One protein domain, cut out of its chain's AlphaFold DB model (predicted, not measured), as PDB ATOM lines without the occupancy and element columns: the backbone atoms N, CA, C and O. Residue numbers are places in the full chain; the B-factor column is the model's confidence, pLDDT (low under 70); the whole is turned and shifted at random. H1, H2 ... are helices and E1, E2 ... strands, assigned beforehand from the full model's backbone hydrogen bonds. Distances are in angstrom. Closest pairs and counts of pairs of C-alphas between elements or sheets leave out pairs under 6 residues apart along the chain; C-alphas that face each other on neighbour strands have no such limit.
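Overview. This is residues 745 to 858 of the 860 residues of an uncharacterized protein of uncultured Dysgonomonas sp (UniProt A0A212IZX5). Two sheets, E4 E3 E6 E7 and E1 E2 E5, lie face to face as a sandwich with crossed strands, and H1 caps one end. Beyond that end reaches the long loop of residues 749 to 772. The printed part has 114 residues, in order E1 E2 E3 E4 E5 H1 E6 E7; both sheets, in the orders named, are antiparallel. The class is mostly strand, with under half of the residues in named elements; the whole is compact, radius of gyration of the C-alphas 15.3 A, spans 45 by 26 by 23 A.

Along the chain. Find E4 at residues 799 to 806, 20.3 A, beside E3, 788 to 794, 20.0 A; then E6, 832 to 838, 20.3 A, and E7, 855 to 857, ending at C-alpha 857 (108.108, 161.802, 124.754). E1, 745 to 748, begins at C-alpha 745 (104.685, 152.982, 125.224); E2 is 773 to 781, 26.3 A, and E5 813 to 820, 22.3 A. H1 is 821 to 830, 14.4 A.

Arrangement. In the larger sheet look for N 789 and O 805 at 2.7 A in the hairpin E3 and E4, N 790 and O 836 at 2.8 A between E3 and E6, and N 856 and O 833 at 2.9 A in the hairpin E6 and E7. In the other, N 746 and O 779 are 2.9 A apart in the hairpin E1 and E2, N 774 and O 819 2.8 A between E2 and E5. The sheets' strands stand at 41 degrees. H1 is on the larger sheet, two layers, at a height of 9.0 A; its closest C-alphas to E3 are Ala 827 and Tyr 794, 5.6 A. It stands up from the other sheet at 59 degrees. In H1 every O i to N i+4 pair is within hydrogen-bond range.

Size, cuts and confidence. The C-alphas of Thr 768 and Ala 809, 46.2 A, are farthest apart. The printed part has no cut; the links E1 to E2 and E6 to E7 are long. Look for pLDDT under 70 at residues 848 to 854.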
ATOM      1  N   SER A 745     103.312 153.462 125.060       86.31
ATOM      2  CA  SER A 745     104.685 152.982 125.224       86.31
ATOM      3  C   SER A 745     105.205 153.247 126.628       86.31
ATOM      4  O   SER A 745     104.769 154.189 127.292       86.31
ATOM      5  N   LYS A 746     106.164 152.431 127.065       91.19
ATOM      6  CA  LYS A 746     106.858 152.567 128.346       91.19
ATOM      7  C   LYS A 746     108.356 152.370 128.136       91.19
ATOM      8  O   LYS A 746     108.769 151.416 127.483       91.19
ATOM      9  N   PHE A 747     109.156 153.245 128.731       94.06
ATOM     10  CA  PHE A 747     110.604 153.090 128.815       94.06
ATOM     11  C   PHE A 747     110.957 152.711 130.245       94.06
ATOM     12  O   PHE A 747     110.494 153.355 131.179       94.06
ATOM     13  N   THR A 748     111.739 151.655 130.432       94.69
ATOM     14  CA  THR A 748     112.144 151.215 131.772       94.69
ATOM     15  C   THR A 748     113.597 151.588 132.006       94.69
ATOM     16  O   THR A 748     114.462 151.167 131.237       94.69
ATOM     17  N   LYS A 749     113.851 152.370 133.061       89.25
ATOM     18  CA  LYS A 749     115.186 152.844 133.449       89.25
ATOM     19  C   LYS A 749     116.199 151.687 133.567       89.25
ATOM     20  O   LYS A 749     115.852 150.681 134.185       89.25
ATOM     21  N   PRO A 750     117.437 151.827 133.049       86.69
ATOM     22  CA  PRO A 750     118.526 150.904 133.355       86.69
ATOM     23  C   PRO A 750     118.850 150.872 134.848       86.69
ATOM     24  O   PRO A 750     118.888 151.920 135.503       86.69
ATOM     25  N   ASP A 751     119.209 149.698 135.356       83.88
ATOM     26  CA  ASP A 751     119.797 149.575 136.687       83.88
ATOM     27  C   ASP A 751     121.123 150.353 136.761       83.88
ATOM     28  O   ASP A 751     121.957 150.285 135.859       83.88
ATOM     29  N   GLY A 752     121.307 151.129 137.832       80.94
ATOM     30  CA  GLY A 752     122.523 151.915 138.078       80.94
ATOM     31  C   GLY A 752     122.651 153.225 137.290       80.94
ATOM     32  O   GLY A 752     123.420 154.078 137.701       80.94
ATOM     33  N   PHE A 753     121.886 153.474 136.223       88.19
ATOM     34  CA  PHE A 753     122.045 154.697 135.418       88.19
ATOM     35  C   PHE A 753     121.546 155.972 136.133       88.19
ATOM     36  O   PHE A 753     120.469 155.986 136.742       88.19
ATOM     37  N   GLY A 754     122.300 157.071 136.035       84.38
ATOM     38  CA  GLY A 754     121.936 158.378 136.599       84.38
ATOM     39  C   GLY A 754     122.035 158.502 138.126       84.38
ATOM     40  O   GLY A 754     121.467 159.436 138.687       84.38
ATOM     41  N   GLY A 755     122.674 157.549 138.813       87.56
ATOM     42  CA  GLY A 755     123.006 157.649 140.243       87.56
ATOM     43  C   GLY A 755     124.384 158.278 140.487       87.56
ATOM     44  O   GLY A 755     125.200 158.342 139.571       87.56
ATOM     45  N   ASP A 756     124.670 158.716 141.716       85.88
ATOM     46  CA  ASP A 756     125.981 159.282 142.077       85.88
ATOM     47  C   ASP A 756     127.118 158.286 141.795       85.88
ATOM     48  O   ASP A 756     127.074 157.131 142.230       85.88
ATOM     49  N   GLY A 757     128.143 158.732 141.059       82.12
ATOM     50  CA  GLY A 757     129.262 157.872 140.657       82.12
ATOM     51  C   GLY A 757     128.865 156.730 139.716       82.12
ATOM     52  O   GLY A 757     129.542 155.703 139.679       82.12
ATOM     53  N   GLN A 758     127.757 156.877 138.989       87.94
ATOM     54  CA  GLN A 758     127.325 155.973 137.926       87.94
ATOM     55  C   GLN A 758     127.171 156.738 136.601       87.94
ATOM     56  O   GLN A 758     126.997 157.960 136.622       87.94
ATOM     57  N   PRO A 759     127.174 156.047 135.444       85.69
ATOM     58  CA  PRO A 759     127.048 156.704 134.146       85.69
ATOM     59  C   PRO A 759     125.788 157.578 134.060       85.69
ATOM     60  O   PRO A 759     124.689 157.124 134.396       85.69
ATOM     61  N   GLY A 760     125.957 158.830 133.627       84.06
ATOM     62  CA  GLY A 760     124.890 159.833 133.505       84.06
ATOM     63  C   GLY A 760     124.422 160.467 134.816       84.06
ATOM     64  O   GLY A 760     123.404 161.157 134.823       84.06
ATOM     65  N   GLY A 761     125.102 160.199 135.936       85.88
ATOM     66  CA  GLY A 761     124.838 160.820 137.233       85.88
ATOM     67  C   GLY A 761     125.914 161.828 137.657       85.88
ATOM     68  O   GLY A 761     126.928 161.994 136.976       85.88
ATOM     69  N   PRO A 762     125.720 162.525 138.790       86.12
ATOM     70  CA  PRO A 762     126.665 163.528 139.271       86.12
ATOM     71  C   PRO A 762     128.076 162.958 139.484       86.12
ATOM     72  O   PRO A 762     128.260 161.949 140.167       86.12
ATOM     73  N   GLY A 763     129.078 163.642 138.921       82.75
ATOM     74  CA  GLY A 763     130.495 163.304 139.082       82.75
ATOM     75  C   GLY A 763     131.052 162.262 138.108       82.75
ATOM     76  O   GLY A 763     132.221 161.924 138.254       82.75
ATOM     77  N   TRP A 764     130.261 161.774 137.143       85.81
ATOM     78  CA  TRP A 764     130.740 160.894 136.069       85.81
ATOM     79  C   TRP A 764     131.224 161.708 134.862       85.81
ATOM     80  O   TRP A 764     130.465 162.525 134.335       85.81
ATOM     81  N   ASP A 765     132.453 161.471 134.402       85.44
ATOM     82  CA  ASP A 765     133.020 162.091 133.197       85.44
ATOM     83  C   ASP A 765     133.336 161.011 132.152       85.44
ATOM     84  O   ASP A 765     134.177 160.132 132.350       85.44
ATOM     85  N   TYR A 766     132.647 161.066 131.012       86.38
ATOM     86  CA  TYR A 766     132.769 160.058 129.958       86.38
ATOM     87  C   TYR A 766     134.153 160.004 129.303       86.38
ATOM     88  O   TYR A 766     134.525 158.939 128.799       86.38
ATOM     89  N   ASP A 767     134.915 161.103 129.320       84.06
ATOM     90  CA  ASP A 767     136.255 161.146 128.729       84.06
ATOM     91  C   ASP A 767     137.298 160.483 129.647       84.06
ATOM     92  O   ASP A 767     138.252 159.874 129.151       84.06
ATOM     93  N   THR A 768     137.120 160.550 130.976       87.19
ATOM     94  CA  THR A 768     138.083 160.010 131.957       87.19
ATOM     95  C   THR A 768     137.686 158.667 132.567       87.19
ATOM     96  O   THR A 768     138.555 157.818 132.760       87.19
ATOM     97  N   ASP A 769     136.398 158.449 132.846       85.62
ATOM     98  CA  ASP A 769     135.880 157.226 133.487       85.62
ATOM     99  C   ASP A 769     135.489 156.147 132.463       85.62
ATOM    100  O   ASP A 769     135.269 154.978 132.798       85.62
ATOM    101  N   GLY A 770     135.448 156.535 131.186       86.50
ATOM    102  CA  GLY A 770     135.031 155.707 130.069       86.50
ATOM    103  C   GLY A 770     133.521 155.737 129.842       86.50
ATOM    104  O   GLY A 770     132.714 156.013 130.730       86.50
ATOM    105  N   ASP A 771     133.130 155.423 128.609       91.19
ATOM    106  CA  ASP A 771     131.738 155.429 128.168       91.19
ATOM    107  C   ASP A 771     131.209 153.987 128.035       91.19
ATOM    108  O   ASP A 771     131.416 153.334 126.995       91.19
ATOM    109  N   PRO A 772     130.594 153.424 129.096       91.19
ATOM    110  CA  PRO A 772     130.107 152.056 129.077       91.19
ATOM    111  C   PRO A 772     128.843 151.924 128.230       91.19
ATOM    112  O   PRO A 772     128.129 152.883 127.937       91.19
ATOM    113  N   ASN A 773     128.547 150.686 127.855       90.50
ATOM    114  CA  ASN A 773     127.260 150.360 127.266       90.50
ATOM    115  C   ASN A 773     126.227 150.172 128.388       90.50
ATOM    116  O   ASN A 773     126.467 149.400 129.314       90.50
ATOM    117  N   VAL A 774     125.082 150.842 128.281       90.44
ATOM    118  CA  VAL A 774     123.943 150.746 129.206       90.44
ATOM    119  C   VAL A 774     122.728 150.177 128.490       90.44
ATOM    120  O   VAL A 774     122.549 150.395 127.289       90.44
ATOM    121  N   THR A 775     121.895 149.448 129.234       91.38
ATOM    122  CA  THR A 775     120.770 148.697 128.678       91.38
ATOM    123  C   THR A 775     119.440 149.108 129.307       91.38
ATOM    124  O   THR A 775     119.297 149.051 130.523       91.38
ATOM    125  N   PHE A 776     118.450 149.476 128.490       93.25
ATOM    126  CA  PHE A 776     117.075 149.773 128.922       93.25
ATOM    127  C   PHE A 776     116.047 148.962 128.127       93.25
ATOM    128  O   PHE A 776     116.372 148.370 127.093       93.25
ATOM    129  N   ILE A 777     114.802 148.932 128.610       93.94
ATOM    130  CA  ILE A 777     113.693 148.237 127.940       93.94
ATOM    131  C   ILE A 777     112.738 149.256 127.327       93.94
ATOM    132  O   ILE A 777     112.348 150.230 127.977       93.94
ATOM    133  N   VAL A 778     112.347 148.991 126.083       94.75
ATOM    134  CA  VAL A 778     111.304 149.706 125.349       94.75
ATOM    135  C   VAL A 778     110.112 148.774 125.173       94.75
ATOM    136  O   VAL A 778     110.200 147.800 124.424       94.75
ATOM    137  N   ASP A 779     108.998 149.087 125.831       92.88
ATOM    138  CA  ASP A 779     107.730 148.385 125.650       92.88
ATOM    139  C   ASP A 779     106.755 149.229 124.823       92.88
ATOM    140  O   ASP A 779     106.583 150.426 125.073       92.88
ATOM    141  N   VAL A 780     106.063 148.589 123.883       88.81
ATOM    142  CA  VAL A 780     104.918 149.160 123.158       88.81
ATOM    143  C   VAL A 780     103.709 148.269 123.385       88.81
ATOM    144  O   VAL A 780     103.789 147.045 123.251       88.81
ATOM    145  N   TYR A 781     102.584 148.894 123.710       85.25
ATOM    146  CA  TYR A 781     101.298 148.249 123.914       85.25
ATOM    147  C   TYR A 781     100.278 148.795 122.917       85.25
ATOM    148  O   TYR A 781     100.351 149.946 122.484       85.25
ATOM    149  N   ASP A 782      99.305 147.952 122.580       79.69
ATOM    150  CA  ASP A 782      98.186 148.286 121.701       79.69
ATOM    151  C   ASP A 782      98.600 148.734 120.286       79.69
ATOM    152  O   ASP A 782      97.827 149.398 119.598       79.69
ATOM    153  N   ALA A 783      99.779 148.328 119.805       79.94
ATOM    154  CA  ALA A 783     100.158 148.479 118.400       79.94
ATOM    155  C   ALA A 783      99.212 147.690 117.470       79.94
ATOM    156  O   ALA A 783      98.426 146.856 117.931       79.94
ATOM    157  N   ILE A 784      99.304 147.904 116.151       78.88
ATOM    158  CA  ILE A 784      98.643 147.010 115.187       78.88
ATOM    159  C   ILE A 784      99.264 145.609 115.330       78.88
ATOM    160  O   ILE A 784     100.489 145.486 115.222       78.88
ATOM    161  N   PRO A 785      98.461 144.552 115.544       79.44
ATOM    162  CA  PRO A 785      98.935 143.174 115.531       79.44
ATOM    163  C   PRO A 785      99.713 142.844 114.257       79.44
ATOM    164  O   PRO A 785      99.228 143.121 113.161       79.44
ATOM    165  N   ASN A 786     100.889 142.229 114.397       82.50
ATOM    166  CA  ASN A 786     101.751 141.824 113.275       82.50
ATOM    167  C   ASN A 786     102.237 142.991 112.391       82.50
ATOM    168  O   ASN A 786     102.625 142.793 111.243       82.50
ATOM    169  N   SER A 787     102.196 144.228 112.899       84.31
ATOM    170  CA  SER A 787     102.824 145.364 112.217       84.31
ATOM    171  C   SER A 787     104.319 145.418 112.489       84.31
ATOM    172  O   SER A 787     104.786 145.033 113.560       84.31
ATOM    173  N   TYR A 788     105.076 145.940 111.533       88.56
ATOM    174  CA  TYR A 788     106.516 146.115 111.659       88.56
ATOM    175  C   TYR A 788     106.809 147.501 112.216       88.56
ATOM    176  O   TYR A 788     106.299 148.492 111.713       88.56
ATOM    177  N   VAL A 789     107.622 147.589 113.261       89.25
ATOM    178  CA  VAL A 789     107.871 148.830 113.995       89.25
ATOM    179  C   VAL A 789     109.346 149.163 113.971       89.25
ATOM    180  O   VAL A 789     110.186 148.323 114.285       89.25
ATOM    181  N   GLU A 790     109.650 150.399 113.597       90.69
ATOM    182  CA  GLU A 790     110.960 151.011 113.723       90.69
ATOM    183  C   GLU A 790     110.940 152.011 114.875       90.69
ATOM    184  O   GLU A 790     110.093 152.899 114.922       90.69
ATOM    185  N   PHE A 791     111.899 151.891 115.784       92.31
ATOM    186  CA  PHE A 791     112.138 152.883 116.825       92.31
ATOM    187  C   PHE A 791     113.421 153.645 116.526       92.31
ATOM    188  O   PHE A 791     114.406 153.052 116.085       92.31
ATOM    189  N   GLN A 792     113.420 154.950 116.786       91.31
ATOM    190  CA  GLN A 792     114.601 155.799 116.679       91.31
ATOM    191  C   GLN A 792     114.650 156.760 117.864       91.31
ATOM    192  O   GLN A 792     113.697 157.504 118.095       91.31
ATOM    193  N   LEU A 793     115.767 156.804 118.588       93.00
ATOM    194  CA  LEU A 793     115.937 157.724 119.710       93.00
ATOM    195  C   LEU A 793     116.818 158.908 119.302       93.00
ATOM    196  O   LEU A 793     117.926 158.708 118.804       93.00
ATOM    197  N   TYR A 794     116.336 160.139 119.483       93.19
ATOM    198  CA  TYR A 794     117.083 161.330 119.082       93.19
ATOM    199  C   TYR A 794     118.085 161.747 120.161       93.19
ATOM    200  O   TYR A 794     117.701 162.009 121.296       93.19
ATOM    201  N   LYS A 795     119.362 161.874 119.786       91.06
ATOM    202  CA  LYS A 795     120.479 162.223 120.687       91.06
ATOM    203  C   LYS A 795     121.058 163.627 120.454       91.06
ATOM    204  O   LYS A 795     122.235 163.863 120.704       91.06
ATOM    205  N   GLY A 796     120.287 164.554 119.883       86.94
ATOM    206  CA  GLY A 796     120.721 165.941 119.630       86.94
ATOM    207  C   GLY A 796     121.500 166.154 118.325       86.94
ATOM    208  O   GLY A 796     121.280 167.137 117.626       86.94
ATOM    209  N   VAL A 797     122.368 165.214 117.943       87.06
ATOM    210  CA  VAL A 797     123.169 165.284 116.695       87.06
ATOM    211  C   VAL A 797     122.770 164.238 115.647       87.06
ATOM    212  O   VAL A 797     123.338 164.186 114.561       87.06
ATOM    213  N   GLY A 798     121.789 163.390 115.966       90.00
ATOM    214  CA  GLY A 798     121.322 162.297 115.115       90.00
ATOM    215  C   GLY A 798     120.457 161.305 115.888       90.00
ATOM    216  O   GLY A 798     119.954 161.627 116.966       90.00
ATOM    217  N   TYR A 799     120.313 160.097 115.345       90.38
ATOM    218  CA  TYR A 799     119.540 159.011 115.949       90.38
ATOM    219  C   TYR A 799     120.451 157.872 116.415       90.38
ATOM    220  O   TYR A 799     121.374 157.490 115.697       90.38
ATOM    221  N   SER A 800     120.164 157.331 117.597       87.06
ATOM    222  CA  SER A 800     120.773 156.118 118.159       87.06
ATOM    223  C   SER A 800     119.675 155.126 118.564       87.06
ATOM    224  O   SER A 800     118.486 155.407 118.392       87.06
ATOM    225  N   ALA A 801     120.067 153.955 119.089       86.62
ATOM    226  CA  ALA A 801     119.134 152.941 119.596       86.62
ATOM    227  C   ALA A 801     118.087 152.478 118.558       86.62
ATOM    228  O   ALA A 801     116.946 152.171 118.897       86.62
ATOM    229  N   ILE A 802     118.476 152.435 117.279       89.00
ATOM    230  CA  ILE A 802     117.567 152.093 116.184       89.00
ATOM    231  C   ILE A 802     117.308 150.589 116.180       89.00
ATOM    232  O   ILE A 802     118.246 149.797 116.079       89.00
ATOM    233  N   PHE A 803     116.038 150.194 116.227       92.75
ATOM    234  CA  PHE A 803     115.643 148.804 116.019       92.75
ATOM    235  C   PHE A 803     114.425 148.695 115.120       92.75
ATOM    236  O   PHE A 803     113.659 149.642 114.953       92.75
ATOM    237  N   ARG A 804     114.257 147.495 114.572       93.81
ATOM    238  CA  ARG A 804     113.169 147.091 113.694       93.81
ATOM    239  C   ARG A 804     112.653 145.734 114.162       93.81
ATOM    240  O   ARG A 804     113.437 144.795 114.256       93.81
ATOM    241  N   VAL A 805     111.376 145.652 114.523       94.94
ATOM    242  CA  VAL A 805     110.765 144.433 115.085       94.94
ATOM    243  C   VAL A 805     109.307 144.313 114.662       94.94
ATOM    244  O   VAL A 805     108.653 145.322 114.424       94.94
ATOM    245  N   GLU A 806     108.790 143.097 114.563       93.75
ATOM    246  CA  GLU A 806     107.364 142.850 114.355       93.75
ATOM    247  C   GLU A 806     106.631 142.841 115.707       93.75
ATOM    248  O   GLU A 806     107.058 142.183 116.659       93.75
ATOM    249  N   ALA A 807     105.529 143.582 115.811       88.31
ATOM    250  CA  ALA A 807     104.614 143.487 116.938       88.31
ATOM    251  C   ALA A 807     103.940 142.116 116.929       88.31
ATOM    252  O   ALA A 807     103.477 141.655 115.891       88.31
ATOM    253  N   ASN A 808     103.812 141.471 118.087       87.00
ATOM    254  CA  ASN A 808     103.144 140.171 118.129       87.00
ATOM    255  C   ASN A 808     101.635 140.275 117.812       87.00
ATOM    256  O   ASN A 808     101.074 141.366 117.681       87.00
ATOM    257  N   ALA A 809     100.945 139.133 117.769       79.50
ATOM    258  CA  ALA A 809      99.505 139.060 117.495       79.50
ATOM    259  C   ALA A 809      98.616 139.862 118.473       79.50
ATOM    260  O   ALA A 809      97.457 140.134 118.172       79.50
ATOM    261  N   ASN A 810      99.148 140.274 119.628       77.94
ATOM    262  CA  ASN A 810      98.454 141.123 120.600       77.94
ATOM    263  C   ASN A 810      98.844 142.608 120.487       77.94
ATOM    264  O   ASN A 810      98.465 143.406 121.348       77.94
ATOM    265  N   GLY A 811      99.628 142.983 119.473       80.31
ATOM    266  CA  GLY A 811     100.136 144.342 119.308       80.31
ATOM    267  C   GLY A 811     101.142 144.739 120.390       80.31
ATOM    268  O   GLY A 811     101.173 145.901 120.792       80.31
ATOM    269  N   ARG A 812     101.919 143.780 120.917       88.75
ATOM    270  CA  ARG A 812     102.963 144.047 121.918       88.75
ATOM    271  C   ARG A 812     104.359 143.944 121.330       88.75
ATOM    272  O   ARG A 812     104.649 143.033 120.555       88.75
ATOM    273  N   ILE A 813     105.219 144.841 121.797       92.00
ATOM    274  CA  ILE A 813     106.661 144.850 121.556       92.00
ATOM    275  C   ILE A 813     107.347 145.022 122.904       92.00
ATOM    276  O   ILE A 813     106.898 145.825 123.715       92.00
ATOM    277  N   SER A 814     108.433 144.288 123.124       94.38
ATOM    278  CA  SER A 814     109.336 144.503 124.250       94.38
ATOM    279  C   SER A 814     110.752 144.272 123.756       94.38
ATOM    280  O   SER A 814     111.077 143.165 123.332       94.38
ATOM    281  N   GLN A 815     111.561 145.329 123.729       94.25
ATOM    282  CA  GLN A 815     112.907 145.293 123.166       94.25
ATOM    283  C   GLN A 815     113.930 145.784 124.182       94.25
ATOM    284  O   GLN A 815     113.772 146.839 124.796       94.25
ATOM    285  N   THR A 816     115.008 145.017 124.320       92.69
ATOM    286  CA  THR A 816     116.179 145.368 125.122       92.69
ATOM    287  C   THR A 816     117.172 146.130 124.255       92.69
ATOM    288  O   THR A 816     117.648 145.610 123.246       92.69
ATOM    289  N   ILE A 817     117.482 147.364 124.641       91.75
ATOM    290  CA  ILE A 817     118.311 148.283 123.863       91.75
ATOM    291  C   ILE A 817     119.597 148.571 124.608       91.75
ATOM    292  O   ILE A 817     119.546 148.987 125.759       91.75
ATOM    293  N   THR A 818     120.729 148.403 123.925       90.31
ATOM    294  CA  THR A 818     122.060 148.698 124.457       90.31
ATOM    295  C   THR A 818     122.693 149.835 123.664       90.31
ATOM    296  O   THR A 818     122.819 149.743 122.444       90.31
ATOM    297  N   MET A 819     123.107 150.900 124.349       91.56
ATOM    298  CA  MET A 819     123.784 152.053 123.742       91.56
ATOM    299  C   MET A 819     124.805 152.659 124.703       91.56
ATOM    300  O   MET A 819     124.883 152.255 125.860       91.56
ATOM    301  N   LYS A 820     125.605 153.612 124.225       91.94
ATOM    302  CA  LYS A 820     126.550 154.348 125.069       91.94
ATOM    303  C   LYS A 820     125.828 155.187 126.118       91.94
ATOM    304  O   LYS A 820     124.781 155.768 125.827       91.94
ATOM    305  N   ALA A 821     126.378 155.241 127.327       90.94
ATOM    306  CA  ALA A 821     125.799 155.999 128.429       90.94
ATOM    307  C   ALA A 821     125.729 157.498 128.104       90.94
ATOM    308  O   ALA A 821     124.686 158.116 128.324       90.94
ATOM    309  N   SER A 822     126.778 158.029 127.465       90.94
ATOM    310  CA  SER A 822     126.825 159.414 126.977       90.94
ATOM    311  C   SER A 822     125.688 159.736 125.993       90.94
ATOM    312  O   SER A 822     125.047 160.786 126.064       90.94
ATOM    313  N   GLU A 823     125.371 158.803 125.091       92.69
ATOM    314  CA  GLU A 823     124.295 158.961 124.111       92.69
ATOM    315  C   GLU A 823     122.900 158.862 124.746       92.69
ATOM    316  O   GLU A 823     121.975 159.539 124.289       92.69
ATOM    317  N   LEU A 824     122.729 158.022 125.776       92.44
ATOM    318  CA  LEU A 824     121.458 157.880 126.488       92.44
ATOM    319  C   LEU A 824     121.134 159.144 127.292       92.44
ATOM    320  O   LEU A 824     119.994 159.610 127.272       92.44
ATOM    321  N   GLU A 825     122.135 159.729 127.950       91.19
ATOM    322  CA  GLU A 825     121.987 161.012 128.643       91.19
ATOM    323  C   GLU A 825     121.612 162.133 127.665       91.19
ATOM    324  O   GLU A 825     120.650 162.870 127.892       91.19
ATOM    325  N   ALA A 826     122.297 162.210 126.517       92.50
ATOM    326  CA  ALA A 826     121.951 163.163 125.466       92.50
ATOM    327  C   ALA A 826     120.502 162.984 124.977       92.50
ATOM    328  O   ALA A 826     119.801 163.972 124.743       92.50
ATOM    329  N   ALA A 827     120.023 161.745 124.849       93.44
ATOM    330  CA  ALA A 827     118.644 161.470 124.462       93.44
ATOM    331  C   ALA A 827     117.614 161.896 125.520       93.44
ATOM    332  O   ALA A 827     116.597 162.494 125.163       93.44
ATOM    333  N   LEU A 828     117.878 161.654 126.808       92.69
ATOM    334  CA  LEU A 828     117.023 162.121 127.909       92.69
ATOM    335  C   LEU A 828     116.939 163.650 127.959       92.69
ATOM    336  O   LEU A 828     115.850 164.194 128.119       92.69
ATOM    337  N   ASN A 829     118.063 164.338 127.741       92.06
ATOM    338  CA  ASN A 829     118.112 165.802 127.704       92.06
ATOM    339  C   ASN A 829     117.284 166.389 126.551       92.06
ATOM    340  O   ASN A 829     116.700 167.462 126.686       92.06
ATOM    341  N   ASN A 830     117.213 165.688 125.415       94.19
ATOM    342  CA  ASN A 830     116.355 166.088 124.299       94.19
ATOM    343  C   ASN A 830     114.887 165.683 124.513       94.19
ATOM    344  O   ASN A 830     113.988 166.390 124.056       94.19
ATOM    345  N   GLY A 831     114.634 164.566 125.201       93.00
ATOM    346  CA  GLY A 831     113.318 164.180 125.711       93.00
ATOM    347  C   GLY A 831     112.346 163.610 124.676       93.00
ATOM    348  O   GLY A 831     111.135 163.627 124.906       93.00
ATOM    349  N   TYR A 832     112.820 163.125 123.521       92.25
ATOM    350  CA  TYR A 832     111.937 162.501 122.531       92.25
ATOM    351  C   TYR A 832     112.591 161.415 121.674       92.25
ATOM    352  O   TYR A 832     113.794 161.412 121.421       92.25
ATOM    353  N   GLY A 833     111.747 160.522 121.161       90.44
ATOM    354  CA  GLY A 833     112.088 159.534 120.139       90.44
ATOM    355  C   GLY A 833     111.010 159.458 119.062       90.44
ATOM    356  O   GLY A 833     110.102 160.294 119.026       90.44
ATOM    357  N   PHE A 834     111.105 158.444 118.207       88.94
ATOM    358  CA  PHE A 834     110.129 158.155 117.169       88.94
ATOM    359  C   PHE A 834     109.779 156.668 117.115       88.94
ATOM    360  O   PHE A 834     110.683 155.835 117.159       88.94
ATOM    361  N   PHE A 835     108.497 156.348 116.943       88.00
ATOM    362  CA  PHE A 835     108.033 155.045 116.465       88.00
ATOM    363  C   PHE A 835     107.372 155.185 115.109       88.00
ATOM    364  O   PHE A 835     106.383 155.903 114.973       88.00
ATOM    365  N   LYS A 836     107.874 154.423 114.146       86.19
ATOM    366  CA  LYS A 836     107.298 154.283 112.815       86.19
ATOM    367  C   LYS A 836     106.745 152.888 112.662       86.19
ATOM    368  O   LYS A 836     107.410 151.929 113.036       86.19
ATOM    369  N   PHE A 837     105.559 152.765 112.100       82.81
ATOM    370  CA  PHE A 837     104.918 151.472 111.895       82.81
ATOM    371  C   PHE A 837     104.796 151.216 110.401       82.81
ATOM    372  O   PHE A 837     104.640 152.157 109.635       82.81
ATOM    373  N   PHE A 838     104.847 149.958 109.985       84.00
ATOM    374  CA  PHE A 838     104.855 149.536 108.591       84.00
ATOM    375  C   PHE A 838     104.016 148.275 108.413       84.00
ATOM    376  O   PHE A 838     103.899 147.448 109.324       84.00
ATOM    377  N   SER A 839     103.432 148.141 107.225       81.19
ATOM    378  CA  SER A 839     102.646 146.966 106.837       81.19
ATOM    379  C   SER A 839     103.500 145.805 106.342       81.19
ATOM    380  O   SER A 839     103.016 144.679 106.262       81.19
ATOM    381  N   ASP A 840     104.765 146.070 106.018       85.88
ATOM    382  CA  ASP A 840     105.671 145.125 105.387       85.88
ATOM    383  C   ASP A 840     106.995 144.989 106.145       85.88
ATOM    384  O   ASP A 840     107.534 145.950 106.698       85.88
ATOM    385  N   SER A 841     107.581 143.793 106.076       89.50
ATOM    386  CA  SER A 841     108.896 143.490 106.653       89.50
ATOM    387  C   SER A 841     110.051 144.233 105.975       89.50
ATOM    388  O   SER A 841     111.175 144.214 106.475       89.50
ATOM    389  N   GLY A 842     109.806 144.856 104.817       90.38
ATOM    390  CA  GLY A 842     110.757 145.715 104.117       90.38
ATOM    391  C   GLY A 842     110.816 147.141 104.672       90.38
ATOM    392  O   GLY A 842     111.749 147.869 104.331       90.38
ATOM    393  N   TYR A 843     109.888 147.524 105.560       87.12
ATOM    394  CA  TYR A 843     109.768 148.875 106.119       87.12
ATOM    395  C   TYR A 843     109.597 149.940 105.021       87.12
ATOM    396  O   TYR A 843     110.214 151.007 105.064       87.12
ATOM    397  N   THR A 844     108.788 149.630 104.001       85.31
ATOM    398  CA  THR A 844     108.595 150.481 102.812       85.31
ATOM    399  C   THR A 844     107.211 151.122 102.737       85.31
ATOM    400  O   THR A 844     107.064 152.186 102.134       85.31
ATOM    401  N   ALA A 845     106.211 150.527 103.384       81.75
ATOM    402  CA  ALA A 845     104.825 150.971 103.396       81.75
ATOM    403  C   ALA A 845     104.411 151.396 104.819       81.75
ATOM    404  O   ALA A 845     103.880 150.581 105.583       81.75
ATOM    405  N   PRO A 846     104.672 152.660 105.209       76.88
ATOM    406  CA  PRO A 846     104.397 153.136 106.558       76.88
ATOM    407  C   PRO A 846     102.893 153.245 106.852       76.88
ATOM    408  O   PRO A 846     102.100 153.664 106.006       76.88
ATOM    409  N   TYR A 847     102.520 152.934 108.089       71.62
ATOM    410  CA  TYR A 847     101.250 153.276 108.717       71.62
ATOM    411  C   TYR A 847     101.383 154.599 109.482       71.62
ATOM    412  O   TYR A 847     102.351 154.818 110.204       71.62
ATOM    413  N   ASN A 848     100.360 155.452 109.420       60.97
ATOM    414  CA  ASN A 848     100.294 156.660 110.247       60.97
ATOM    415  C   ASN A 848      99.635 156.358 111.599       60.97
ATOM    416  O   ASN A 848      98.443 156.596 111.738       60.97
ATOM    417  N   ILE A 849     100.369 155.831 112.582       63.66
ATOM    418  CA  ILE A 849      99.814 155.538 113.920       63.66
ATOM    419  C   ILE A 849     100.200 156.653 114.893       63.66
ATOM    420  O   ILE A 849     101.381 156.838 115.183       63.66
ATOM    421  N   GLY A 850      99.210 157.394 115.403       55.81
ATOM    422  CA  GLY A 850      99.407 158.541 116.298       55.81
ATOM    423  C   GLY A 850      99.121 159.899 115.640       55.81
ATOM    424  O   GLY A 850      99.254 160.076 114.431       55.81
ATOM    425  N   ALA A 851      98.695 160.875 116.449       48.03
ATOM    426  CA  ALA A 851      98.066 162.119 115.984       48.03
ATOM    427  C   ALA A 851      98.979 163.065 115.173       48.03
ATOM    428  O   ALA A 851      98.475 163.920 114.448       48.03
ATOM    429  N   THR A 852     100.303 162.932 115.265       50.09
ATOM    430  CA  THR A 852     101.271 163.831 114.620       50.09
ATOM    431  C   THR A 852     102.633 163.140 114.511       50.09
ATOM    432  O   THR A 852     103.344 163.044 115.502       50.09
ATOM    433  N   LYS A 853     103.001 162.652 113.315       55.31
ATOM    434  CA  LYS A 853     104.333 162.104 112.961       55.31
ATOM    435  C   LYS A 853     105.092 161.458 114.125       55.31
ATOM    436  O   LYS A 853     106.016 162.094 114.615       55.31
ATOM    437  N   GLU A 854     104.742 160.231 114.511       68.75
ATOM    438  CA  GLU A 854     105.666 159.235 115.093       68.75
ATOM    439  C   GLU A 854     106.448 159.637 116.369       68.75
ATOM    440  O   GLU A 854     107.098 158.783 116.952       68.75
ATOM    441  N   LYS A 855     106.386 160.891 116.841       83.50
ATOM    442  CA  LYS A 855     107.231 161.497 117.869       83.50
ATOM    443  C   LYS A 855     106.620 161.220 119.224       83.50
ATOM    444  O   LYS A 855     105.482 161.601 119.490       83.50
ATOM    445  N   ILE A 856     107.413 160.633 120.099       85.88
ATOM    446  CA  ILE A 856     107.000 160.267 121.450       85.88
ATOM    447  C   ILE A 856     107.867 160.980 122.479       85.88
ATOM    448  O   ILE A 856     109.062 161.166 122.232       85.88
ATOM    449  N   PRO A 857     107.299 161.371 123.630       88.31
ATOM    450  CA  PRO A 857     108.108 161.802 124.754       88.31
ATOM    451  C   PRO A 857     108.982 160.634 125.211       88.31
ATOM    452  O   PRO A 857     108.503 159.509 125.348       88.31
ATOM    453  N   PHE A 858     110.261 160.908 125.436       91.25
ATOM    454  CA  PHE A 858     111.191 159.943 126.000       91.25
ATOM    455  C   PHE A 858     111.567 160.375 127.412       91.25
ATOM    456  O   PHE A 858     112.183 161.420 127.610       91.25
TER     457      PHE A 858